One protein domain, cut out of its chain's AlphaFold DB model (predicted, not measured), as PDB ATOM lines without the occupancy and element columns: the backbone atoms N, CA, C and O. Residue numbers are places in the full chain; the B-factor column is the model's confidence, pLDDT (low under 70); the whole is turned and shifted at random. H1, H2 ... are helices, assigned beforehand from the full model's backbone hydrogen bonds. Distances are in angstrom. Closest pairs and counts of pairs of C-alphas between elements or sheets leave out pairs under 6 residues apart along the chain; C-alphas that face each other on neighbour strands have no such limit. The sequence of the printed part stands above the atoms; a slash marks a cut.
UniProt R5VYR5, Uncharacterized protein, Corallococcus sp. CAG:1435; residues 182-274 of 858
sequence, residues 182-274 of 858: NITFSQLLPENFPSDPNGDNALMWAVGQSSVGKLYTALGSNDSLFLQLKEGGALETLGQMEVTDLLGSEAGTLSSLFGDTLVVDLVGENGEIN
ATOM      1  N   ASN A 182     112.367 127.140 179.787       86.81
ATOM      2  CA  ASN A 182     111.131 126.916 179.027       86.81
ATOM      3  C   ASN A 182     109.864 127.171 179.848       86.81
ATOM      4  O   ASN A 182     108.760 126.872 179.397       86.81
ATOM      5  N   ILE A 183     110.013 127.714 181.057       89.62
ATOM      6  CA  ILE A 183     108.891 128.000 181.942       89.62
ATOM      7  C   ILE A 183     108.511 129.471 181.789       89.62
ATOM      8  O   ILE A 183     109.331 130.360 182.008       89.62
ATOM      9  N   THR A 184     107.255 129.732 181.446       90.69
ATOM     10  CA  THR A 184     106.702 131.086 181.309       90.69
ATOM     11  C   THR A 184     106.111 131.605 182.623       90.69
ATOM     12  O   THR A 184     105.796 130.836 183.539       90.69
ATOM     13  N   PHE A 185     105.917 132.921 182.741       88.38
ATOM     14  CA  PHE A 185     105.277 133.500 183.929       88.38
ATOM     15  C   PHE A 185     103.832 133.034 184.129       88.38
ATOM     16  O   PHE A 185     103.438 132.774 185.263       88.38
ATOM     17  N   SER A 186     103.061 132.881 183.053       87.38
ATOM     18  CA  SER A 186     101.685 132.367 183.100       87.38
ATOM     19  C   SER A 186     101.626 130.908 183.555       87.38
ATOM     20  O   SER A 186     100.667 130.503 184.203       87.38
ATOM     21  N   GLN A 187     102.674 130.122 183.298       84.88
ATOM     22  CA  GLN A 187     102.783 128.766 183.828       84.88
ATOM     23  C   GLN A 187     103.121 128.751 185.327       84.88
ATOM     24  O   GLN A 187     102.587 127.908 186.043       84.88
ATOM     25  N   LEU A 188     103.961 129.669 185.823       81.31
ATOM     26  CA  LEU A 188     104.288 129.752 187.258       81.31
ATOM     27  C   LEU A 188     103.192 130.398 188.106       81.31
ATOM     28  O   LEU A 188     102.996 130.003 189.251       81.31
ATOM     29  N   LEU A 189     102.529 131.421 187.569       81.69
ATOM     30  CA  LEU A 189     101.557 132.259 188.272       81.69
ATOM     31  C   LEU A 189     100.270 132.383 187.436       81.69
ATOM     32  O   LEU A 189      99.916 133.485 187.012       81.69
ATOM     33  N   PRO A 190      99.557 131.273 187.177       77.12
ATOM     34  CA  PRO A 190      98.431 131.247 186.241       77.12
ATOM     35  C   PRO A 190      97.277 132.175 186.634       77.12
ATOM     36  O   PRO A 190      96.566 132.662 185.765       77.12
ATOM     37  N   GLU A 191      97.106 132.472 187.923       77.94
ATOM     38  CA  GLU A 191      96.058 133.380 188.409       77.94
ATOM     39  C   GLU A 191      96.370 134.868 188.160       77.94
ATOM     40  O   GLU A 191      95.476 135.713 188.223       77.94
ATOM     41  N   ASN A 192      97.632 135.209 187.881       82.25
ATOM     42  CA  ASN A 192      98.084 136.589 187.692       82.25
ATOM     43  C   ASN A 192      98.043 137.051 186.230       82.25
ATOM     44  O   ASN A 192      98.206 138.248 185.981       82.25
ATOM     45  N   PHE A 193      97.839 136.135 185.279       86.25
ATOM     46  CA  PHE A 193      97.900 136.417 183.847       86.25
ATOM     47  C   PHE A 193      96.624 135.949 183.129       86.25
ATOM     48  O   PHE A 193      96.088 134.894 183.463       86.25
ATOM     49  N   PRO A 194      96.115 136.709 182.141       84.62
ATOM     50  CA  PRO A 194      94.978 136.281 181.330       84.62
ATOM     51  C   PRO A 194      95.280 134.997 180.547       84.62
ATOM     52  O   PRO A 194      96.421 134.748 180.170       84.62
ATOM     53  N   SER A 195      94.245 134.208 180.247       80.06
ATOM     54  CA  SER A 195      94.364 132.981 179.444       80.06
ATOM     55  C   SER A 195      94.063 133.172 177.952       80.06
ATOM     56  O   SER A 195      94.390 132.294 177.159       80.06
ATOM     57  N   ASP A 196      93.411 134.276 177.573       81.00
ATOM     58  CA  ASP A 196      92.970 134.557 176.200       81.00
ATOM     59  C   ASP A 196      93.887 135.601 175.530       81.00
ATOM     60  O   ASP A 196      93.977 136.716 176.054       81.00
ATOM     61  N   PRO A 197      94.541 135.278 174.394       76.31
ATOM     62  CA  PRO A 197      95.353 136.234 173.636       76.31
ATOM     63  C   PRO A 197      94.559 137.421 173.075       76.31
ATOM     64  O   PRO A 197      95.147 138.473 172.856       76.31
ATOM     65  N   ASN A 198      93.244 137.282 172.875       74.19
ATOM     66  CA  ASN A 198      92.389 138.314 172.274       74.19
ATOM     67  C   ASN A 198      91.499 139.043 173.300       74.19
ATOM     68  O   ASN A 198      90.513 139.680 172.927       74.19
ATOM     69  N   GLY A 199      91.784 138.903 174.598       69.50
ATOM     70  CA  GLY A 199      91.023 139.570 175.658       69.50
ATOM     71  C   GLY A 199      91.412 141.041 175.862       69.50
ATOM     72  O   GLY A 199      92.431 141.501 175.358       69.50
ATOM     73  N   ASP A 200      90.658 141.757 176.707       68.88
ATOM     74  CA  ASP A 200      90.829 143.196 177.021       68.88
ATOM     75  C   ASP A 200      92.229 143.604 177.550       68.88
ATOM     76  O   ASP A 200      92.495 144.785 177.761       68.88
ATOM     77  N   ASN A 201      93.125 142.648 177.823       80.94
ATOM     78  CA  ASN A 201      94.470 142.901 178.338       80.94
ATOM     79  C   ASN A 201      95.527 142.009 177.661       80.94
ATOM     80  O   ASN A 201      96.256 141.264 178.327       80.94
ATOM     81  N   ALA A 202      95.593 142.091 176.330       81.69
ATOM     82  CA  ALA A 202      96.572 141.389 175.494       81.69
ATOM     83  C   ALA A 202      98.026 141.637 175.942       81.69
ATOM     84  O   ALA A 202      98.836 140.712 175.944       81.69
ATOM     85  N   LEU A 203      98.336 142.844 176.439       85.50
ATOM     86  CA  LEU A 203      99.643 143.168 177.019       85.50
ATOM     87  C   LEU A 203      99.992 142.240 178.190       85.50
ATOM     88  O   LEU A 203     101.062 141.634 178.209       85.50
ATOM     89  N   MET A 204      99.094 142.096 179.169       87.06
ATOM     90  CA  MET A 204      99.344 141.197 180.299       87.06
ATOM     91  C   MET A 204      99.407 139.735 179.863       87.06
ATOM     92  O   MET A 204     100.193 138.979 180.430       87.06
ATOM     93  N   TRP A 205      98.630 139.327 178.858       90.31
ATOM     94  CA  TRP A 205      98.759 137.986 178.288       90.31
ATOM     95  C   TRP A 205     100.162 137.755 177.697       90.31
ATOM     96  O   TRP A 205     100.805 136.759 178.036       90.31
ATOM     97  N   ALA A 206     100.677 138.702 176.905       89.19
ATOM     98  CA  ALA A 206     102.001 138.631 176.285       89.19
ATOM     99  C   ALA A 206     103.143 138.635 177.322       89.19
ATOM    100  O   ALA A 206     104.076 137.834 177.218       89.19
ATOM    101  N   VAL A 207     103.042 139.445 178.389       89.62
ATOM    102  CA  VAL A 207     103.958 139.360 179.549       89.62
ATOM    103  C   VAL A 207     103.905 137.960 180.175       89.62
ATOM    104  O   VAL A 207     104.939 137.391 180.522       89.62
ATOM    105  N   GLY A 208     102.713 137.369 180.279       89.88
ATOM    106  CA  GLY A 208     102.519 136.011 180.784       89.88
ATOM    107  C   GLY A 208     103.224 134.932 179.955       89.88
ATOM    108  O   GLY A 208     103.631 133.915 180.517       89.88
ATOM    109  N   GLN A 209     103.422 135.144 178.652       91.75
ATOM    110  CA  GLN A 209     104.157 134.216 177.781       91.75
ATOM    111  C   GLN A 209     105.681 134.355 177.887       91.75
ATOM    112  O   GLN A 209     106.419 133.551 177.323       91.75
ATOM    113  N   SER A 210     106.177 135.342 178.637       91.88
ATOM    114  CA  SER A 210     107.614 135.571 178.747       91.88
ATOM    115  C   SER A 210     108.306 134.457 179.539       91.88
ATOM    116  O   SER A 210     107.847 134.070 180.619       91.88
ATOM    117  N   SER A 211     109.426 133.954 179.011       90.69
ATOM    118  CA  SER A 211     110.215 132.890 179.647       90.69
ATOM    119  C   SER A 211     110.996 133.417 180.853       90.69
ATOM    120  O   SER A 211     111.768 134.373 180.760       90.69
ATOM    121  N   VAL A 212     110.846 132.738 181.987       89.50
ATOM    122  CA  VAL A 212     111.436 133.103 183.277       89.50
ATOM    123  C   VAL A 212     112.951 132.927 183.248       89.50
ATOM    124  O   VAL A 212     113.692 133.831 183.638       89.50
ATOM    125  N   GLY A 213     113.432 131.778 182.772       86.94
ATOM    126  CA  GLY A 213     114.857 131.462 182.727       86.94
ATOM    127  C   GLY A 213     115.626 132.263 181.676       86.94
ATOM    128  O   GLY A 213     116.720 132.764 181.965       86.94
ATOM    129  N   LYS A 214     115.029 132.477 180.494       89.00
ATOM    130  CA  LYS A 214     115.618 133.345 179.462       89.00
ATOM    131  C   LYS A 214     115.698 134.791 179.947       89.00
ATOM    132  O   LYS A 214     116.751 135.414 179.826       89.00
ATOM    133  N   LEU A 215     114.639 135.303 180.582       88.69
ATOM    134  CA  LEU A 215     114.641 136.660 181.128       88.69
ATOM    135  C   LEU A 215     115.659 136.814 182.263       88.69
ATOM    136  O   LEU A 215     116.376 137.809 182.314       88.69
ATOM    137  N   TYR A 216     115.773 135.822 183.152       86.62
ATOM    138  CA  TYR A 216     116.787 135.821 184.209       86.62
ATOM    139  C   TYR A 216     118.209 135.863 183.630       86.62
ATOM    140  O   TYR A 216     119.054 136.611 184.125       86.62
ATOM    141  N   THR A 217     118.466 135.102 182.561       85.19
ATOM    142  CA  THR A 217     119.740 135.149 181.825       85.19
ATOM    143  C   THR A 217     119.988 136.539 181.246       85.19
ATOM    144  O   THR A 217     121.061 137.103 181.457       85.19
ATOM    145  N   ALA A 218     118.987 137.120 180.582       85.56
ATOM    146  CA  ALA A 218     119.079 138.444 179.977       85.56
ATOM    147  C   ALA A 218     119.371 139.541 181.016       85.56
ATOM    148  O   ALA A 218     120.263 140.356 180.804       85.56
ATOM    149  N   LEU A 219     118.707 139.515 182.180       83.69
ATOM    150  CA  LEU A 219     118.944 140.456 183.286       83.69
ATOM    151  C   LEU A 219     120.348 140.332 183.903       83.69
ATOM    152  O   LEU A 219     120.843 141.285 184.504       83.69
ATOM    153  N   GLY A 220     120.972 139.157 183.796       75.88
ATOM    154  CA  GLY A 220     122.348 138.911 184.231       75.88
ATOM    155  C   GLY A 220     123.408 139.203 183.164       75.88
ATOM    156  O   GLY A 220     124.601 139.161 183.476       75.88
ATOM    157  N   SER A 221     122.993 139.469 181.923       77.44
ATOM    158  CA  SER A 221     123.868 139.803 180.798       77.44
ATOM    159  C   SER A 221     124.139 141.312 180.720       77.44
ATOM    160  O   SER A 221     123.463 142.110 181.367       77.44
ATOM    161  N   ASN A 222     125.136 141.716 179.925       74.75
ATOM    162  CA  ASN A 222     125.348 143.127 179.568       74.75
ATOM    163  C   ASN A 222     124.599 143.519 178.279       74.75
ATOM    164  O   ASN A 222     124.802 144.627 177.782       74.75
ATOM    165  N   ASP A 223     123.788 142.616 177.722       78.25
ATOM    166  CA  ASP A 223     123.064 142.844 176.477       78.25
ATOM    167  C   ASP A 223     121.795 143.668 176.737       78.25
ATOM    168  O   ASP A 223     121.265 143.716 177.851       78.25
ATOM    169  N   SER A 224     121.298 144.348 175.702       83.62
ATOM    170  CA  SER A 224     120.073 145.140 175.817       83.62
ATOM    171  C   SER A 224     118.870 144.244 176.108       83.62
ATOM    172  O   SER A 224     118.629 143.254 175.414       83.62
ATOM    173  N   LEU A 225     118.050 144.644 177.085       86.88
ATOM    174  CA  LEU A 225     116.789 143.965 177.379       86.88
ATOM    175  C   LEU A 225     115.840 143.983 176.171       86.88
ATOM    176  O   LEU A 225     115.058 143.054 176.003       86.88
ATOM    177  N   PHE A 226     115.941 144.989 175.296       89.38
ATOM    178  CA  PHE A 226     115.106 145.081 174.098       89.38
ATOM    179  C   PHE A 226     115.406 143.983 173.073       89.38
ATOM    180  O   PHE A 226     114.505 143.595 172.338       89.38
ATOM    181  N   LEU A 227     116.609 143.388 173.069       90.25
ATOM    182  CA  LEU A 227     116.889 142.213 172.228       90.25
ATOM    183  C   LEU A 227     116.013 141.013 172.597       90.25
ATOM    184  O   LEU A 227     115.799 140.137 171.767       90.25
ATOM    185  N   GLN A 228     115.467 140.982 173.815       91.12
ATOM    186  CA  GLN A 228     114.550 139.926 174.225       91.12
ATOM    187  C   GLN A 228     113.194 140.002 173.518       91.12
ATOM    188  O   GLN A 228     112.462 139.024 173.584       91.12
ATOM    189  N   LEU A 229     112.866 141.115 172.851       91.94
ATOM    190  CA  LEU A 229     111.660 141.257 172.026       91.94
ATOM    191  C   LEU A 229     111.803 140.568 170.658       91.94
ATOM    192  O   LEU A 229     110.803 140.359 169.980       91.94
ATOM    193  N   LYS A 230     113.028 140.218 170.242       90.88
ATOM    194  CA  LYS A 230     113.288 139.539 168.965       90.88
ATOM    195  C   LYS A 230     112.982 138.043 169.040       90.88
ATOM    196  O   LYS A 230     112.850 137.477 170.126       90.88
ATOM    197  N   GLU A 231     112.905 137.413 167.868       90.38
ATOM    198  CA  GLU A 231     112.697 135.969 167.717       90.38
ATOM    199  C   GLU A 231     113.668 135.163 168.602       90.38
ATOM    200  O   GLU A 231     114.876 135.413 168.625       90.38
ATOM    201  N   GLY A 232     113.135 134.208 169.368       85.12
ATOM    202  CA  GLY A 232     113.878 133.371 170.309       85.12
ATOM    203  C   GLY A 232     114.146 134.002 171.683       85.12
ATOM    204  O   GLY A 232     114.565 133.279 172.602       85.12
ATOM    205  N   GLY A 233     113.889 135.303 171.847       89.12
ATOM    206  CA  GLY A 233     114.086 136.071 173.076       89.12
ATOM    207  C   GLY A 233     113.047 135.798 174.171       89.12
ATOM    208  O   GLY A 233     112.019 135.160 173.962       89.12
ATOM    209  N   ALA A 234     113.319 136.274 175.391       90.38
ATOM    210  CA  ALA A 234     112.437 136.050 176.539       90.38
ATOM    211  C   ALA A 234     111.097 136.799 176.470       90.38
ATOM    212  O   ALA A 234     110.157 136.396 177.149       90.38
ATOM    213  N   LEU A 235     111.034 137.889 175.702       91.62
ATOM    214  CA  LEU A 235     109.895 138.797 175.543       91.62
ATOM    215  C   LEU A 235     109.367 138.776 174.093       91.62
ATOM    216  O   LEU A 235     108.702 139.717 173.677       91.62
ATOM    217  N   GLU A 236     109.663 137.734 173.311       93.06
ATOM    218  CA  GLU A 236     109.328 137.645 171.881       93.06
ATOM    219  C   GLU A 236     107.848 137.944 171.601       93.06
ATOM    220  O   GLU A 236     107.528 138.751 170.735       93.06
ATOM    221  N   THR A 237     106.935 137.381 172.398       91.31
ATOM    222  CA  THR A 237     105.490 137.624 172.257       91.31
ATOM    223  C   THR A 237     105.110 139.097 172.428       91.31
ATOM    224  O   THR A 237     104.183 139.554 171.774       91.31
ATOM    225  N   LEU A 238     105.822 139.851 173.275       89.62
ATOM    226  CA  LEU A 238     105.627 141.300 173.407       89.62
ATOM    227  C   LEU A 238     106.174 142.054 172.195       89.62
ATOM    228  O   LEU A 238     105.603 143.064 171.806       89.62
ATOM    229  N   GLY A 239     107.268 141.572 171.601       90.00
ATOM    230  CA  GLY A 239     107.829 142.146 170.381       90.00
ATOM    231  C   GLY A 239     106.902 142.004 169.174       90.00
ATOM    232  O   GLY A 239     106.865 142.895 168.335       90.00
ATOM    233  N   GLN A 240     106.120 140.927 169.124       91.50
ATOM    234  CA  GLN A 240     105.149 140.647 168.058       91.50
ATOM    235  C   GLN A 240     103.801 141.366 168.231       91.50
ATOM    236  O   GLN A 240     102.888 141.137 167.443       91.50
ATOM    237  N   MET A 241     103.636 142.195 169.265       88.25
ATOM    238  CA  MET A 241     102.441 143.032 169.398       88.25
ATOM    239  C   MET A 241     102.538 144.241 168.470       88.25
ATOM    240  O   MET A 241     103.624 144.806 168.318       88.25
ATOM    241  N   GLU A 242     101.410 144.686 167.916       85.81
ATOM    242  CA  GLU A 242     101.348 145.981 167.241       85.81
ATOM    243  C   GLU A 242     101.532 147.108 168.268       85.81
ATOM    244  O   GLU A 242     101.038 147.054 169.399       85.81
ATOM    245  N   VAL A 243     102.245 148.170 167.894       82.94
ATOM    246  CA  VAL A 243     102.439 149.332 168.779       82.94
ATOM    247  C   VAL A 243     101.094 149.993 169.114       82.94
ATOM    248  O   VAL A 243     100.899 150.493 170.224       82.94
ATOM    249  N   THR A 244     100.141 149.961 168.184       78.62
ATOM    250  CA  THR A 244      98.758 150.440 168.341       78.62
ATOM    251  C   THR A 244      98.028 149.763 169.503       78.62
ATOM    252  O   THR A 244      97.358 150.453 170.278       78.62
ATOM    253  N   ASP A 245      98.233 148.458 169.697       78.62
ATOM    254  CA  ASP A 245      97.643 147.683 170.795       78.62
ATOM    255  C   ASP A 245      98.172 148.111 172.175       78.62
ATOM    256  O   ASP A 245      97.486 147.947 173.188       78.62
ATOM    257  N   LEU A 246      99.370 148.708 172.241       78.25
ATOM    258  CA  LEU A 246      99.945 149.241 173.483       78.25
ATOM    259  C   LEU A 246      99.444 150.646 173.835       78.25
ATOM    260  O   LEU A 246      99.430 151.025 175.008       78.25
ATOM    261  N   LEU A 247      99.088 151.440 172.825       74.75
ATOM    262  CA  LEU A 247      98.728 152.851 172.985       74.75
ATOM    263  C   LEU A 247      97.258 153.048 173.390       74.75
ATOM    264  O   LEU A 247      96.911 154.079 173.970       74.75
ATOM    265  N   GLY A 248      96.410 152.052 173.119       64.69
ATOM    266  CA  GLY A 248      94.973 152.101 173.376       64.69
ATOM    267  C   GLY A 248      94.200 152.931 172.342       64.69
ATOM    268  O   GLY A 248      94.755 153.736 171.595       64.69
ATOM    269  N   SER A 249      92.875 152.763 172.310       64.44
ATOM    270  CA  SER A 249      91.996 153.294 171.250       64.44
ATOM    271  C   SER A 249      91.892 154.827 171.163       64.44
ATOM    272  O   SER A 249      91.268 155.342 170.238       64.44
ATOM    273  N   GLU A 250      92.443 155.575 172.124       63.97
ATOM    274  CA  GLU A 250      92.376 157.046 172.164       63.97
ATOM    275  C   GLU A 250      93.576 157.734 171.482       63.97
ATOM    276  O   GLU A 250      93.570 158.950 171.290       63.97
ATOM    277  N   ALA A 251      94.600 156.980 171.070       62.81
ATOM    278  CA  ALA A 251      95.862 157.517 170.561       62.81
ATOM    279  C   ALA A 251      95.880 157.768 169.039       62.81
ATOM    280  O   ALA A 251      96.879 157.492 168.384       62.81
ATOM    281  N   GLY A 252      94.810 158.327 168.462       65.25
ATOM    282  CA  GLY A 252      94.597 158.387 167.003       65.25
ATOM    283  C   GLY A 252      95.787 158.871 166.150       65.25
ATOM    284  O   GLY A 252      96.119 158.225 165.163       65.25
ATOM    285  N   THR A 253      96.476 159.954 166.536       65.62
ATOM    286  CA  THR A 253      97.649 160.477 165.791       65.62
ATOM    287  C   THR A 253      98.883 159.575 165.888       65.62
ATOM    288  O   THR A 253      99.693 159.523 164.968       65.62
ATOM    289  N   LEU A 254      99.053 158.872 167.010       67.62
ATOM    290  CA  LEU A 254     100.142 157.910 167.167       67.62
ATOM    291  C   LEU A 254      99.795 156.601 166.454       67.62
ATOM    292  O   LEU A 254     100.663 156.011 165.824       67.62
ATOM    293  N   SER A 255      98.524 156.195 166.454       70.19
ATOM    294  CA  SER A 255      98.065 155.039 165.687       70.19
ATOM    295  C   SER A 255      98.283 155.217 164.185       70.19
ATOM    296  O   SER A 255      98.699 154.273 163.528       70.19
ATOM    297  N   SER A 256      98.090 156.424 163.638       65.94
ATOM    298  CA  SER A 256      98.410 156.710 162.229       65.94
ATOM    299  C   SER A 256      99.911 156.761 161.929       65.94
ATOM    300  O   SER A 256     100.297 156.544 160.788       65.94
ATOM    301  N   LEU A 257     100.748 157.072 162.927       71.00
ATOM    302  CA  LEU A 257     102.207 157.101 162.781       71.00
ATOM    303  C   LEU A 257     102.801 155.689 162.773       71.00
ATOM    304  O   LEU A 257     103.693 155.407 161.986       71.00
ATOM    305  N   PHE A 258     102.315 154.824 163.665       74.56
ATOM    306  CA  PHE A 258     102.831 153.465 163.805       74.56
ATOM    307  C   PHE A 258     102.116 152.458 162.897       74.56
ATOM    308  O   PHE A 258     102.739 151.477 162.521       74.56
ATOM    309  N   GLY A 259     100.862 152.675 162.485       74.00
ATOM    310  CA  GLY A 259     100.156 151.747 161.592       74.00
ATOM    311  C   GLY A 259     100.222 150.295 162.086       74.00
ATOM    312  O   GLY A 259      99.955 150.041 163.259       74.00
ATOM    313  N   ASP A 260     100.656 149.389 161.206       74.81
ATOM    314  CA  ASP A 260     100.826 147.950 161.476       74.81
ATOM    315  C   ASP A 260     102.211 147.618 162.103       74.81
ATOM    316  O   ASP A 260     102.624 146.461 162.132       74.81
ATOM    317  N   THR A 261     102.973 148.622 162.563       80.69
ATOM    318  CA  THR A 261     104.334 148.436 163.107       80.69
ATOM    319  C   THR A 261     104.300 147.590 164.375       80.69
ATOM    320  O   THR A 261     103.575 147.908 165.328       80.69
ATOM    321  N   LEU A 262     105.150 146.565 164.436       87.69
ATOM    322  CA  LEU A 262     105.319 145.739 165.623       87.69
ATOM    323  C   LEU A 262     106.301 146.384 166.605       87.69
ATOM    324  O   LEU A 262     107.219 147.117 166.239       87.69
ATOM    325  N   VAL A 263     106.166 146.070 167.891       88.25
ATOM    326  CA  VAL A 263     107.076 146.566 168.939       88.25
ATOM    327  C   VAL A 263     108.531 146.171 168.663       88.25
ATOM    328  O   VAL A 263     109.449 146.921 168.998       88.25
ATOM    329  N   VAL A 264     108.759 145.008 168.048       89.56
ATOM    330  CA  VAL A 264     110.092 144.519 167.674       89.56
ATOM    331  C   VAL A 264     110.724 145.316 166.534       89.56
ATOM    332  O   VAL A 264     111.948 145.447 166.514       89.56
ATOM    333  N   ASP A 265     109.922 145.895 165.639       85.69
ATOM    334  CA  ASP A 265     110.417 146.690 164.509       85.69
ATOM    335  C   ASP A 265     111.065 147.994 164.991       85.69
ATOM    336  O   ASP A 265     111.974 148.526 164.358       85.69
ATOM    337  N   LEU A 266     110.685 148.455 166.190       86.25
ATOM    338  CA  LEU A 266     111.337 149.569 166.880       86.25
ATOM    339  C   LEU A 266     112.741 149.224 167.384       86.25
ATOM    340  O   LEU A 266     113.439 150.112 167.868       86.25
ATOM    341  N   VAL A 267     113.153 147.955 167.363       86.94
ATOM    342  CA  VAL A 267     114.391 147.488 167.992       86.94
ATOM    343  C   VAL A 267     115.451 147.172 166.939       86.94
ATOM    344  O   VAL A 267     115.422 146.139 166.261       86.94
ATOM    345  N   GLY A 268     116.479 148.017 166.879       82.94
ATOM    346  CA  GLY A 268     117.642 147.833 166.011       82.94
ATOM    347  C   GLY A 268     118.421 146.544 166.306       82.94
ATOM    348  O   GLY A 268     118.214 145.861 167.314       82.94
ATOM    349  N   GLU A 269     119.350 146.170 165.425       83.56
ATOM    350  CA  GLU A 269     120.156 144.941 165.568       83.56
ATOM    351  C   GLU A 269     120.939 144.868 166.887       83.56
ATOM    352  O   GLU A 269     121.127 143.780 167.426       83.56
ATOM    353  N   ASN A 270     121.311 146.017 167.455       82.94
ATOM    354  CA  ASN A 270     122.051 146.112 168.717       82.94
ATOM    355  C   ASN A 270     121.149 146.274 169.957       82.94
ATOM    356  O   ASN A 270     121.651 146.468 171.066       82.94
ATOM    357  N   GLY A 271     119.824 146.220 169.795       80.31
ATOM    358  CA  GLY A 271     118.873 146.408 170.892       80.31
ATOM    359  C   GLY A 271     118.659 147.864 171.304       80.31
ATOM    360  O   GLY A 271     118.228 148.119 172.429       80.31
ATOM    361  N   GLU A 272     119.002 148.808 170.434       85.44
ATOM    362  CA  GLU A 272     118.621 150.216 170.558       85.44
ATOM    363  C   GLU A 272     117.204 150.433 170.020       85.44
ATOM    364  O   GLU A 272     116.767 149.706 169.131       85.44
ATOM    365  N   ILE A 273     116.487 151.416 170.564       82.44
ATOM    366  CA  ILE A 273     115.185 151.800 170.016       82.44
ATOM    367  C   ILE A 273     115.442 152.741 168.836       82.44
ATOM    368  O   ILE A 273     115.939 153.848 169.045       82.44
ATOM    369  N   ASN A 274     115.103 152.310 167.622       74.88
ATOM    370  CA  ASN A 274     115.182 153.117 166.414       74.88
ATOM    371  C   ASN A 274     113.800 153.695 166.081       74.88
ATOM    372  O   ASN A 274     112.970 153.056 165.443       74.88
TER     373      ASN A 274
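What this domain is: This is residues 182 to 274 of the 858 residues of an uncharacterized protein of Corallococcus sp. CAG:1435 (UniProt R5VYR5). Seven short helices and long loops make a flat slab, with H5 near the middle, H2 and H4 next to it, H1 and H3 towards one end and H6 with H7 at the other. Residues 259 to 274 form a tail that folds back from H7 towards the side of H4. The printed part has 93 residues, with helices H1 to H7 in chain order and no named strand. The class is all helix, though under half of the residues, 41 of 93, are in named elements. The whole is compact, with a radius of gyration of the C-alphas of 13.9 A and spans of 37 by 34 by 15 A.

Where its parts are: H1 is residues 185 to 188, beginning at C-alpha 185 (105.277, 133.500, 183.929). H2 is residues 202 to 208, 9.6 A long. H3, residues 212 to 220, is the longest at 12.4 A. H4 is residues 225 to 229, H5 residues 236 to 239 and H6 residues 243 to 247. H7, residues 252 to 258, is 10.1 A long and ends at C-alpha 258 (102.831, 153.465, 163.805).

How they stand to each other: H2 is the hub. It touches H1, with closest C-alphas Ser 186 and Gly 208 at 4.4 A, and H5, with Ala 206 and Leu 238 at 5.3 A. H2 and H6 only just touch, with 3 pairs of C-alphas within 8 A, the closest Leu 203 and Leu 246 at 7.0 A. H4 and H5 touch only at the corner, at the C-alphas of Leu 229 and Gly 239, 4.3 A apart. H3 touches H4, with closest C-alphas Ala 218 and Leu 225 at 6.5 A. H6 touches H7, with Thr 244 and Ser 255 at 5.4 A. H2 and H3 are apart. In H2, H3, H6 and H7 every O i to N i+4 pair is within hydrogen-bond range; H4 has 0 of 1 but 2 of 2 O i to N i+3 pairs, and H1 and H5 are too short for an i+4 pair.

The domain as a whole: The farthest C-alphas, Asn 182 and Thr 253, are 38.5 A apart. The printed part has no cut. The link from H1 to H2, 13 residues, is long. Mean pLDDT of the printed part is 82.5; residues 199 to 200, 248 to 254 and 256 are under 70.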